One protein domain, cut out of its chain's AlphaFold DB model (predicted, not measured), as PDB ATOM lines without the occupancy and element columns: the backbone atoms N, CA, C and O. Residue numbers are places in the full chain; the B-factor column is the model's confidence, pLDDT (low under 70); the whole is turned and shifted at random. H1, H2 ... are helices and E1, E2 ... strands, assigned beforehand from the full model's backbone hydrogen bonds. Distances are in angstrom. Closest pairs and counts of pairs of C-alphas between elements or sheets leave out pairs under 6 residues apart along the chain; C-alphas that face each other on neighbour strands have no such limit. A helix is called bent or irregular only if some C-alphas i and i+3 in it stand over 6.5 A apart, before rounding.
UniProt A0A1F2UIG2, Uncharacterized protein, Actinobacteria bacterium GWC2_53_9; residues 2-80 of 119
ATOM      1  N   LYS A   2     -23.202 -21.438 -33.951       53.50
ATOM      2  CA  LYS A   2     -22.876 -22.440 -32.916       53.50
ATOM      3  C   LYS A   2     -21.448 -22.937 -33.161       53.50
ATOM      4  O   LYS A   2     -21.206 -23.563 -34.190       53.50
ATOM      5  N   LYS A   3     -20.510 -22.660 -32.252       62.97
ATOM      6  CA  LYS A   3     -19.177 -23.277 -32.312       62.97
ATOM      7  C   LYS A   3     -19.317 -24.796 -32.154       62.97
ATOM      8  O   LYS A   3     -20.087 -25.271 -31.319       62.97
ATOM      9  N   SER A   4     -18.592 -25.549 -32.980       84.38
ATOM     10  CA  SER A   4     -18.527 -27.010 -32.884       84.38
ATOM     11  C   SER A   4     -17.941 -27.432 -31.533       84.38
ATOM     12  O   SER A   4     -17.037 -26.776 -31.015       84.38
ATOM     13  N   ILE A   5     -18.411 -28.560 -30.985       85.44
ATOM     14  CA  ILE A   5     -17.901 -29.152 -29.733       85.44
ATOM     15  C   ILE A   5     -16.373 -29.306 -29.789       85.44
ATOM     16  O   ILE A   5     -15.696 -29.029 -28.799       85.44
ATOM     17  N   LYS A   6     -15.838 -29.682 -30.959       87.44
ATOM     18  CA  LYS A   6     -14.398 -29.807 -31.209       87.44
ATOM     19  C   LYS A   6     -13.667 -28.468 -31.085       87.44
ATOM     20  O   LYS A   6     -12.659 -28.403 -30.394       87.44
ATOM     21  N   ASN A   7     -14.190 -27.403 -31.693       90.12
ATOM     22  CA  ASN A   7     -13.550 -26.084 -31.647       90.12
ATOM     23  C   ASN A   7     -13.478 -25.561 -30.211       90.12
ATOM     24  O   ASN A   7     -12.427 -25.101 -29.790       90.12
ATOM     25  N   ASN A   8     -14.546 -25.734 -29.431       90.44
ATOM     26  CA  ASN A   8     -14.548 -25.350 -28.019       90.44
ATOM     27  C   ASN A   8     -13.524 -26.150 -27.192       90.44
ATOM     28  O   ASN A   8     -12.925 -25.612 -26.268       90.44
ATOM     29  N   ALA A   9     -13.326 -27.436 -27.505       91.44
ATOM     30  CA  ALA A   9     -12.341 -28.269 -26.815       91.44
ATOM     31  C   ALA A   9     -10.902 -27.816 -27.113       91.44
ATOM     32  O   ALA A   9     -10.080 -27.732 -26.203       91.44
ATOM     33  N   LEU A  10     -10.615 -27.502 -28.380       92.81
ATOM     34  CA  LEU A  10      -9.306 -27.016 -28.820       92.81
ATOM     35  C   LEU A  10      -9.011 -25.604 -28.309       92.81
ATOM     36  O   LEU A  10      -7.881 -25.336 -27.918       92.81
ATOM     37  N   GLU A  11     -10.013 -24.724 -28.271       94.06
ATOM     38  CA  GLU A  11      -9.889 -23.390 -27.671       94.06
ATOM     39  C   GLU A  11      -9.518 -23.493 -26.191       94.06
ATOM     40  O   GLU A  11      -8.521 -22.907 -25.779       94.06
ATOM     41  N   TRP A  12     -10.238 -24.317 -25.422       94.88
ATOM     42  CA  TRP A  12      -9.910 -24.557 -24.015       94.88
ATOM     43  C   TRP A  12      -8.488 -25.106 -23.832       94.88
ATOM     44  O   TRP A  12      -7.741 -24.630 -22.976       94.88
ATOM     45  N   TRP A  13      -8.086 -26.087 -24.647       95.50
ATOM     46  CA  TRP A  13      -6.731 -26.641 -24.588       95.50
ATOM     47  C   TRP A  13      -5.679 -25.566 -24.896       95.50
ATOM     48  O   TRP A  13      -4.693 -25.439 -24.170       95.50
ATOM     49  N   ALA A  14      -5.906 -24.754 -25.931       93.75
ATOM     50  CA  ALA A  14      -4.987 -23.698 -26.333       93.75
ATOM     51  C   ALA A  14      -4.863 -22.605 -25.261       93.75
ATOM     52  O   ALA A  14      -3.761 -22.114 -25.020       93.75
ATOM     53  N   GLU A  15      -5.963 -22.238 -24.602       94.81
ATOM     54  CA  GLU A  15      -5.956 -21.300 -23.474       94.81
ATOM     55  C   GLU A  15      -5.140 -21.837 -22.294       94.81
ATOM     56  O   GLU A  15      -4.312 -21.109 -21.750       94.81
ATOM     57  N   LYS A  16      -5.302 -23.123 -21.950       93.38
ATOM     58  CA  LYS A  16      -4.534 -23.763 -20.873       93.38
ATOM     59  C   LYS A  16      -3.037 -23.835 -21.151       93.38
ATOM     60  O   LYS A  16      -2.233 -23.506 -20.283       93.38
ATOM     61  N   ILE A  17      -2.651 -24.197 -22.373       92.06
ATOM     62  CA  ILE A  17      -1.239 -24.191 -22.775       92.06
ATOM     63  C   ILE A  17      -0.668 -22.768 -22.736       92.06
ATOM     64  O   ILE A  17       0.437 -22.568 -22.240       92.06
ATOM     65  N   LYS A  18      -1.419 -21.764 -23.210       92.00
ATOM     66  CA  LYS A  18      -0.984 -20.356 -23.171       92.00
ATOM     67  C   LYS A  18      -0.809 -19.826 -21.750       92.00
ATOM     68  O   LYS A  18       0.065 -18.994 -21.534       92.00
ATOM     69  N   SER A  19      -1.608 -20.296 -20.793       90.81
ATOM     70  CA  SER A  19      -1.465 -19.921 -19.382       90.81
ATOM     71  C   SER A  19      -0.360 -20.692 -18.648       90.81
ATOM     72  O   SER A  19      -0.161 -20.455 -17.460       90.81
ATOM     73  N   GLY A  20       0.341 -21.618 -19.316       87.00
ATOM     74  CA  GLY A  20       1.362 -22.477 -18.703       87.00
ATOM     75  C   GLY A  20       0.797 -23.623 -17.851       87.00
ATOM     76  O   GLY A  20       1.545 -24.284 -17.129       87.00
ATOM     77  N   ASP A  21      -0.512 -23.884 -17.929       90.06
ATOM     78  CA  ASP A  21      -1.175 -24.983 -17.226       90.06
ATOM     79  C   ASP A  21      -1.110 -26.255 -18.081       90.06
ATOM     80  O   ASP A  21      -2.022 -26.583 -18.843       90.06
ATOM     81  N   HIS A  22      -0.025 -27.007 -17.931       92.44
ATOM     82  CA  HIS A  22       0.201 -28.229 -18.706       92.44
ATOM     83  C   HIS A  22      -0.378 -29.499 -18.066       92.44
ATOM     84  O   HIS A  22      -0.251 -30.588 -18.622       92.44
ATOM     85  N   VAL A  23      -1.019 -29.400 -16.897       93.44
ATOM     86  CA  VAL A  23      -1.692 -30.534 -16.246       93.44
ATOM     87  C   VAL A  23      -3.095 -30.125 -15.821       93.44
ATOM     88  O   VAL A  23      -3.276 -29.159 -15.075       93.44
ATOM     89  N   ALA A  24      -4.086 -30.918 -16.226       93.00
ATOM     90  CA  ALA A  24      -5.482 -30.706 -15.863       93.00
ATOM     91  C   ALA A  24      -6.068 -31.877 -15.080       93.00
ATOM     92  O   ALA A  24      -5.776 -33.054 -15.320       93.00
ATOM     93  N   SER A  25      -6.947 -31.530 -14.146       91.81
ATOM     94  CA  SER A  25      -7.796 -32.482 -13.435       91.81
ATOM     95  C   SER A  25      -9.112 -32.719 -14.186       91.81
ATOM     96  O   SER A  25      -9.515 -31.943 -15.053       91.81
ATOM     97  N   PHE A  26      -9.827 -33.789 -13.832       90.06
ATOM     98  CA  PHE A  26     -11.139 -34.110 -14.412       90.06
ATOM     99  C   PHE A  26     -12.113 -32.931 -14.355       90.06
ATOM    100  O   PHE A  26     -12.825 -32.692 -15.326       90.06
ATOM    101  N   SER A  27     -12.145 -32.216 -13.230       88.00
ATOM    102  CA  SER A  27     -13.041 -31.081 -12.987       88.00
ATOM    103  C   SER A  27     -12.730 -29.854 -13.844       88.00
ATOM    104  O   SER A  27     -13.594 -29.001 -13.995       88.00
ATOM    105  N   GLU A  28     -11.522 -29.754 -14.399       90.81
ATOM    106  CA  GLU A  28     -11.103 -28.608 -15.217       90.81
ATOM    107  C   GLU A  28     -11.393 -28.798 -16.705       90.81
ATOM    108  O   GLU A  28     -11.544 -27.813 -17.425       90.81
ATOM    109  N   ILE A  29     -11.446 -30.049 -17.172       90.44
ATOM    110  CA  ILE A  29     -11.685 -30.355 -18.582       90.44
ATOM    111  C   ILE A  29     -13.178 -30.171 -18.873       90.44
ATOM    112  O   ILE A  29     -14.003 -30.816 -18.212       90.44
ATOM    113  N   PRO A  30     -13.547 -29.355 -19.873       86.81
ATOM    114  CA  PRO A  30     -14.938 -29.069 -20.159       86.81
ATOM    115  C   PRO A  30     -15.576 -30.322 -20.755       86.81
ATOM    116  O   PRO A  30     -15.007 -30.920 -21.656       86.81
ATOM    117  N   GLY A  31     -16.730 -30.740 -20.224       90.31
ATOM    118  CA  GLY A  31     -17.587 -31.801 -20.770       90.31
ATOM    119  C   GLY A  31     -16.963 -33.199 -20.967       90.31
ATOM    120  O   GLY A  31     -15.766 -33.402 -21.138       90.31
ATOM    121  N   GLN A  32     -17.808 -34.232 -21.018       90.00
ATOM    122  CA  GLN A  32     -17.327 -35.584 -21.332       90.00
ATOM    123  C   GLN A  32     -16.906 -35.716 -22.807       90.00
ATOM    124  O   GLN A  32     -15.801 -36.164 -23.103       90.00
ATOM    125  N   ARG A  33     -17.756 -35.263 -23.738       89.81
ATOM    126  CA  ARG A  33     -17.520 -35.401 -25.189       89.81
ATOM    127  C   ARG A  33     -16.273 -34.655 -25.672       89.81
ATOM    128  O   ARG A  33     -15.555 -35.144 -26.533       89.81
ATOM    129  N   GLN A  34     -16.010 -33.471 -25.127       91.50
ATOM    130  CA  GLN A  34     -14.828 -32.675 -25.478       91.50
ATOM    131  C   GLN A  34     -13.547 -33.345 -24.982       91.50
ATOM    132  O   GLN A  34     -12.569 -33.412 -25.722       91.50
ATOM    133  N   ARG A  35     -13.571 -33.925 -23.775       93.06
ATOM    134  CA  ARG A  35     -12.457 -34.732 -23.272       93.06
ATOM    135  C   ARG A  35     -12.162 -35.929 -24.164       93.06
ATOM    136  O   ARG A  35     -11.004 -36.163 -24.484       93.06
ATOM    137  N   GLU A  36     -13.190 -36.676 -24.561       92.31
ATOM    138  CA  GLU A  36     -13.033 -37.833 -25.451       92.31
ATOM    139  C   GLU A  36     -12.387 -37.428 -26.784       92.31
ATOM    140  O   GLU A  36     -11.476 -38.112 -27.248       92.31
ATOM    141  N   ILE A  37     -12.778 -36.279 -27.350       93.50
ATOM    142  CA  ILE A  37     -12.148 -35.716 -28.555       93.50
ATOM    143  C   ILE A  37     -10.668 -35.403 -28.306       93.50
ATOM    144  O   ILE A  37      -9.819 -35.844 -29.076       93.50
ATOM    145  N   LEU A  38     -10.346 -34.684 -27.229       93.44
ATOM    146  CA  LEU A  38      -8.970 -34.280 -26.922       93.44
ATOM    147  C   LEU A  38      -8.046 -35.474 -26.635       93.44
ATOM    148  O   LEU A  38      -6.880 -35.453 -27.022       93.44
ATOM    149  N   VAL A  39      -8.557 -36.524 -25.987       93.25
ATOM    150  CA  VAL A  39      -7.811 -37.775 -25.776       93.25
ATOM    151  C   VAL A  39      -7.606 -38.500 -27.106       93.25
ATOM    152  O   VAL A  39      -6.486 -38.907 -27.411       93.25
ATOM    153  N   ARG A  40      -8.656 -38.624 -27.932       93.38
ATOM    154  CA  ARG A  40      -8.571 -39.277 -29.248       93.38
ATOM    155  C   ARG A  40      -7.569 -38.583 -30.170       93.38
ATOM    156  O   ARG A  40      -6.851 -39.250 -30.906       93.38
ATOM    157  N   GLU A  41      -7.523 -37.257 -30.122       92.94
ATOM    158  CA  GLU A  41      -6.619 -36.427 -30.926       92.94
ATOM    159  C   GLU A  41      -5.247 -36.201 -30.263       92.94
ATOM    160  O   GLU A  41      -4.451 -35.419 -30.768       92.94
ATOM    161  N   LYS A  42      -4.934 -36.914 -29.169       93.94
ATOM    162  CA  LYS A  42      -3.631 -36.896 -28.470       93.94
ATOM    163  C   LYS A  42      -3.224 -35.554 -27.836       93.94
ATOM    164  O   LYS A  42      -2.070 -35.399 -27.443       93.94
ATOM    165  N   PHE A  43      -4.162 -34.627 -27.659       93.94
ATOM    166  CA  PHE A  43      -3.950 -33.378 -26.912       93.94
ATOM    167  C   PHE A  43      -3.953 -33.580 -25.391       93.94
ATOM    168  O   PHE A  43      -3.408 -32.765 -24.645       93.94
ATOM    169  N   LEU A  44      -4.581 -34.666 -24.927       94.12
ATOM    170  CA  LEU A  44      -4.589 -35.083 -23.530       94.12
ATOM    171  C   LEU A  44      -3.966 -36.466 -23.380       94.12
ATOM    172  O   LEU A  44      -4.473 -37.445 -23.926       94.12
ATOM    173  N   TYR A  45      -2.921 -36.552 -22.562       93.69
ATOM    174  CA  TYR A  45      -2.288 -37.810 -22.189       93.69
ATOM    175  C   TYR A  45      -2.692 -38.206 -20.758       93.69
ATOM    176  O   TYR A  45      -2.418 -37.452 -19.818       93.69
ATOM    177  N   PRO A  46      -3.383 -39.343 -20.550       91.62
ATOM    178  CA  PRO A  46      -3.783 -39.781 -19.216       91.62
ATOM    179  C   PRO A  46      -2.578 -40.310 -18.426       91.62
ATOM    180  O   PRO A  46      -1.875 -41.190 -18.905       91.62
ATOM    181  N   ILE A  47      -2.383 -39.833 -17.191       89.25
ATOM    182  CA  ILE A  47      -1.348 -40.378 -16.285       89.25
ATOM    183  C   ILE A  47      -1.967 -41.239 -15.195       89.25
ATOM    184  O   ILE A  47      -1.630 -42.407 -15.031       89.25
ATOM    185  N   ILE A  48      -2.889 -40.659 -14.431       87.25
ATOM    186  CA  ILE A  48      -3.677 -41.383 -13.436       87.25
ATOM    187  C   ILE A  48      -5.148 -41.051 -13.629       87.25
ATOM    188  O   ILE A  48      -5.504 -40.027 -14.212       87.25
ATOM    189  N   LYS A  49      -6.035 -41.899 -13.102       85.12
ATOM    190  CA  LYS A  49      -7.485 -41.717 -13.227       85.12
ATOM    191  C   LYS A  49      -7.906 -40.316 -12.784       85.12
ATOM    192  O   LYS A  49      -7.938 -40.045 -11.587       85.12
ATOM    193  N   GLY A  50      -8.300 -39.458 -13.723       87.44
ATOM    194  CA  GLY A  50      -8.768 -38.099 -13.439       87.44
ATOM    195  C   GLY A  50      -7.703 -36.999 -13.513       87.44
ATOM    196  O   GLY A  50      -8.013 -35.883 -13.101       87.44
ATOM    197  N   ILE A  51      -6.486 -37.291 -13.989       91.31
ATOM    198  CA  ILE A  51      -5.432 -36.299 -14.258       91.31
ATOM    199  C   ILE A  51      -4.803 -36.574 -15.627       91.31
ATOM    200  O   ILE A  51      -4.457 -37.716 -15.942       91.31
ATOM    201  N   TRP A  52      -4.628 -35.510 -16.407       94.38
ATOM    202  CA  TRP A  52      -4.057 -35.546 -17.748       94.38
ATOM    203  C   TRP A  52      -2.943 -34.516 -17.899       94.38
ATOM    204  O   TRP A  52      -3.036 -33.419 -17.347       94.38
ATOM    205  N   ILE A  53      -1.936 -34.859 -18.698       94.81
ATOM    206  CA  ILE A  53      -0.996 -33.895 -19.273       94.81
ATOM    207  C   ILE A  53      -1.602 -33.319 -20.548       94.81
ATOM    208  O   ILE A  53      -2.121 -34.058 -21.388       94.81
ATOM    209  N   LEU A  54      -1.520 -31.999 -20.684       94.62
ATOM    210  CA  LEU A  54      -1.812 -31.275 -21.909       94.62
ATOM    211  C   LEU A  54      -0.506 -31.157 -22.686       94.62
ATOM    212  O   LEU A  54       0.421 -30.468 -22.258       94.62
ATOM    213  N   LYS A  55      -0.455 -31.825 -23.833       93.88
ATOM    214  CA  LYS A  55       0.691 -31.799 -24.743       93.88
ATOM    215  C   LYS A  55       0.224 -31.541 -26.164       93.88
ATOM    216  O   LYS A  55      -0.972 -31.674 -26.452       93.88
ATOM    217  N   ARG A  56       1.144 -31.186 -27.058       92.31
ATOM    218  CA  ARG A  56       0.838 -31.217 -28.487       92.31
ATOM    219  C   ARG A  56       0.810 -32.674 -28.960       92.31
ATOM    220  O   ARG A  56       1.454 -33.536 -28.348       92.31
ATOM    221  N   PRO A  57       0.048 -32.999 -30.011       91.31
ATOM    222  CA  PRO A  57      -0.020 -34.360 -30.531       91.31
ATOM    223  C   PRO A  57       1.351 -34.914 -30.934       91.31
ATOM    224  O   PRO A  57       1.576 -36.111 -30.750       91.31
ATOM    225  N   GLU A  58       2.237 -34.044 -31.423       91.88
ATOM    226  CA  GLU A  58       3.576 -34.366 -31.929       91.88
ATOM    227  C   GLU A  58       4.598 -34.620 -30.821       91.88
ATOM    228  O   GLU A  58       5.587 -35.302 -31.062       91.88
ATOM    229  N   ASP A  59       4.368 -34.090 -29.620       91.25
ATOM    230  CA  ASP A  59       5.348 -34.191 -28.548       91.25
ATOM    231  C   ASP A  59       5.411 -35.613 -27.972       91.25
ATOM    232  O   ASP A  59       4.364 -36.226 -27.704       91.25
ATOM    233  N   ASP A  60       6.615 -36.107 -27.692       91.75
ATOM    234  CA  ASP A  60       6.782 -37.337 -26.925       91.75
ATOM    235  C   ASP A  60       6.529 -37.079 -25.433       91.75
ATOM    236  O   ASP A  60       6.909 -36.054 -24.857       91.75
ATOM    237  N   ILE A  61       5.848 -38.024 -24.790       89.56
ATOM    238  CA  ILE A  61       5.626 -37.970 -23.352       89.56
ATOM    239  C   ILE A  61       6.935 -38.147 -22.584       89.56
ATOM    240  O   ILE A  61       7.077 -37.537 -21.528       89.56
ATOM    241  N   GLU A  62       7.881 -38.933 -23.104       89.12
ATOM    242  CA  GLU A  62       9.168 -39.182 -22.444       89.12
ATOM    243  C   GLU A  62      10.007 -37.901 -22.337       89.12
ATOM    244  O   GLU A  62      10.660 -37.679 -21.316       89.12
ATOM    245  N   ASP A  63       9.888 -37.008 -23.321       89.12
ATOM    246  CA  ASP A  63      10.579 -35.717 -23.343       89.12
ATOM    247  C   ASP A  63       9.889 -34.671 -22.457       89.12
ATOM    248  O   ASP A  63      10.536 -33.877 -21.768       89.12
ATOM    249  N   ILE A  64       8.552 -34.660 -22.448       90.19
ATOM    250  CA  ILE A  64       7.772 -33.662 -21.705       90.19
ATOM    251  C   ILE A  64       7.667 -33.998 -20.220       90.19
ATOM    252  O   ILE A  64       7.639 -33.101 -19.371       90.19
ATOM    253  N   PHE A  65       7.541 -35.279 -19.885       89.12
ATOM    254  CA  PHE A  65       7.233 -35.704 -18.525       89.12
ATOM    255  C   PHE A  65       8.239 -35.183 -17.484       89.12
ATOM    256  O   PHE A  65       7.776 -34.650 -16.470       89.12
ATOM    257  N   PRO A  66       9.571 -35.219 -17.711       89.56
ATOM    258  CA  PRO A  66      10.543 -34.653 -16.776       89.56
ATOM    259  C   PRO A  66      10.317 -33.162 -16.498       89.56
ATOM    260  O   PRO A  66      10.438 -32.722 -15.355       89.56
ATOM    261  N   LEU A  67       9.923 -32.393 -17.518       89.44
ATOM    262  CA  LEU A  67       9.658 -30.955 -17.406       89.44
ATOM    263  C   LEU A  67       8.387 -30.671 -16.595       89.44
ATOM    264  O   LEU A  67       8.303 -29.678 -15.872       89.44
ATOM    265  N   LEU A  68       7.394 -31.557 -16.694       91.12
ATOM    266  CA  LEU A  68       6.104 -31.409 -16.023       91.12
ATOM    267  C   LEU A  68       6.013 -32.140 -14.685       91.12
ATOM    268  O   LEU A  68       5.005 -31.989 -13.990       91.12
ATOM    269  N   TYR A  69       7.047 -32.889 -14.296       90.81
ATOM    270  CA  TYR A  69       7.033 -33.772 -13.133       90.81
ATOM    271  C   TYR A  69       6.504 -33.071 -11.874       90.81
ATOM    272  O   TYR A  69       5.500 -33.484 -11.294       90.81
ATOM    273  N   TRP A  70       7.097 -31.946 -11.472       89.06
ATOM    274  CA  TRP A  70       6.662 -31.251 -10.255       89.06
ATOM    275  C   TRP A  70       5.301 -30.574 -10.382       89.06
ATOM    276  O   TRP A  70       4.574 -30.476  -9.390       89.06
ATOM    277  N   HIS A  71       4.923 -30.135 -11.582       89.75
ATOM    278  CA  HIS A  71       3.595 -29.579 -11.823       89.75
ATOM    279  C   HIS A  71       2.519 -30.671 -11.680       89.75
ATOM    280  O   HIS A  71       1.503 -30.467 -11.009       89.75
ATOM    281  N   LEU A  72       2.796 -31.875 -12.190       90.81
ATOM    282  CA  LEU A  72       1.973 -33.065 -11.998       90.81
ATOM    283  C   LEU A  72       1.857 -33.440 -10.516       90.81
ATOM    284  O   LEU A  72       0.743 -33.630 -10.025       90.81
ATOM    285  N   ILE A  73       2.975 -33.503  -9.783       89.56
ATOM    286  CA  ILE A  73       2.971 -33.818  -8.345       89.56
ATOM    287  C   ILE A  73       2.134 -32.803  -7.566       89.56
ATOM    288  O   ILE A  73       1.290 -33.205  -6.764       89.56
ATOM    289  N   LYS A  74       2.291 -31.499  -7.832       88.25
ATOM    290  CA  LYS A  74       1.462 -30.452  -7.210       88.25
ATOM    291  C   LYS A  74      -0.026 -30.680  -7.475       88.25
ATOM    292  O   LYS A  74      -0.820 -30.593  -6.541       88.25
ATOM    293  N   LYS A  75      -0.400 -31.030  -8.710       89.25
ATOM    294  CA  LYS A  75      -1.793 -31.321  -9.087       89.25
ATOM    295  C   LYS A  75      -2.345 -32.580  -8.409       89.25
ATOM    296  O   LYS A  75      -3.508 -32.621  -8.012       89.25
ATOM    297  N   ILE A  76      -1.522 -33.621  -8.275       88.25
ATOM    298  CA  ILE A  76      -1.894 -34.857  -7.574       88.25
ATOM    299  C   ILE A  76      -2.124 -34.566  -6.094       88.25
ATOM    300  O   ILE A  76      -3.136 -34.994  -5.544       88.25
ATOM    301  N   LEU A  77      -1.207 -33.840  -5.454       86.62
ATOM    302  CA  LEU A  77      -1.321 -33.497  -4.039       86.62
ATOM    303  C   LEU A  77      -2.527 -32.589  -3.784       86.62
ATOM    304  O   LEU A  77      -3.271 -32.847  -2.846       86.62
ATOM    305  N   SER A  78      -2.787 -31.593  -4.639       84.62
ATOM    306  CA  SER A  78      -3.931 -30.684  -4.464       84.62
ATOM    307  C   SER A  78      -5.287 -31.374  -4.606       84.62
ATOM    308  O   SER A  78      -6.256 -30.959  -3.972       84.62
ATOM    309  N   ARG A  79      -5.365 -32.461  -5.383       81.69
ATOM    310  CA  ARG A  79      -6.579 -33.283  -5.485       81.69
ATOM    311  C   ARG A  79      -6.976 -33.923  -4.154       81.69
ATOM    312  O   ARG A  79      -8.155 -34.206  -3.944       81.69
ATOM    313  N   TYR A  80      -6.015 -34.175  -3.272       79.62
ATOM    314  CA  TYR A  80      -6.261 -34.762  -1.964       79.62
ATOM    315  C   TYR A  80      -5.957 -33.713  -0.893       79.62
ATOM    316  O   TYR A  80      -4.810 -33.538  -0.501       79.62
TER     317      TYR A  80
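AT A GLANCE: This is residues 2 to 80 of the 119 residues of an uncharacterized protein of Actinobacteria bacterium GWC2_53_9 (UniProt A0A1F2UIG2). A small three-stranded sheet lies in the middle, with the long kinked helix H3 covering one face and the helices H1 and H2 meeting at the opposite end of the longest axis, where each reaches the sheet with only part of its length. The printed part has 79 residues with three named helices and three named strands, in the order H1, E1, H2, E2, E3, H3. The sheet runs E1, E3, E2 and is antiparallel; the class is mixed, helices and strands. The whole is compact, with a radius of gyration of the C-alphas of 12.1 A and spans of 38 by 29 by 22 A.

HOW THE PARTS SIT: H1, residues 5 to 18, touches H2, residues 32 to 40, with its residues 5 to 10 alone; the closest C-alphas are those of Ala 9 and Gln 34, 5.2 A apart. The two run the same way at a steep tilt of 69 degrees, only just short of about perpendicular. E1, residues 23 to 25, and E2, residues 44 to 48, are the edge strands of the sheet, and E3, residues 51 to 54, is the inner one. E1 and E3 are antiparallel at 145 degrees, with N 24 and O 52 within hydrogen-bond range at 2.9 A. E2 and E3 form an antiparallel hairpin at 149 degrees, with N 45 and O 53 at 2.9 A and N 47 and O 51 at 3.2 A. E1, H2 and E2 make a split strand-helix-strand unit, two strands running the same way with E3 between them in the sheet, and its crossover is right-handed. H1 only grazes the sheet with residues 13 to 17, and H2 with residues 35 to 39. H3, residues 61 to 79, is on one face of the sheet at a height of 8.4 A, in two layers, a helix over a sheet. It is only just over E1, with 3 of its C-alphas falling on that strand, and also over E3, with 6; it runs slantwise to the strands, at 41 degrees to E3 on the local plane. The closest C-alphas of E1 and H3 are those of Val 23 and Leu 72, 6.2 A apart. H3 is apart from H1 and H2. Every O i to N i+4 pair is within hydrogen-bond range in H1 and H2, and 11 of 15 are in H3.

IN THESE COORDINATES: H1 begins at C-alpha 5, (-17.901, -29.152, -29.733), and measures 20.2 A. H2 measures 12.4 A and E2 11.9 A. H3 runs 22.1 A to C-alpha 79, (-6.579, -33.283, -5.485); it is irregular, with C-alphas 67 and 70 at 7.8 A, and has a kink of 69 degrees near residue 68.

THE WHOLE: The C-alphas of Lys 2 and Pro 66 are the two farthest apart, 39.1 A. The printed part has no cut. The links from H1 to E1, H2 to E2 and E2 to E3 are tight; those from E1 to H2 and E3 to H3 are short. The mean pLDDT of the printed part is 89.8, and residues 2 to 3 are under 70.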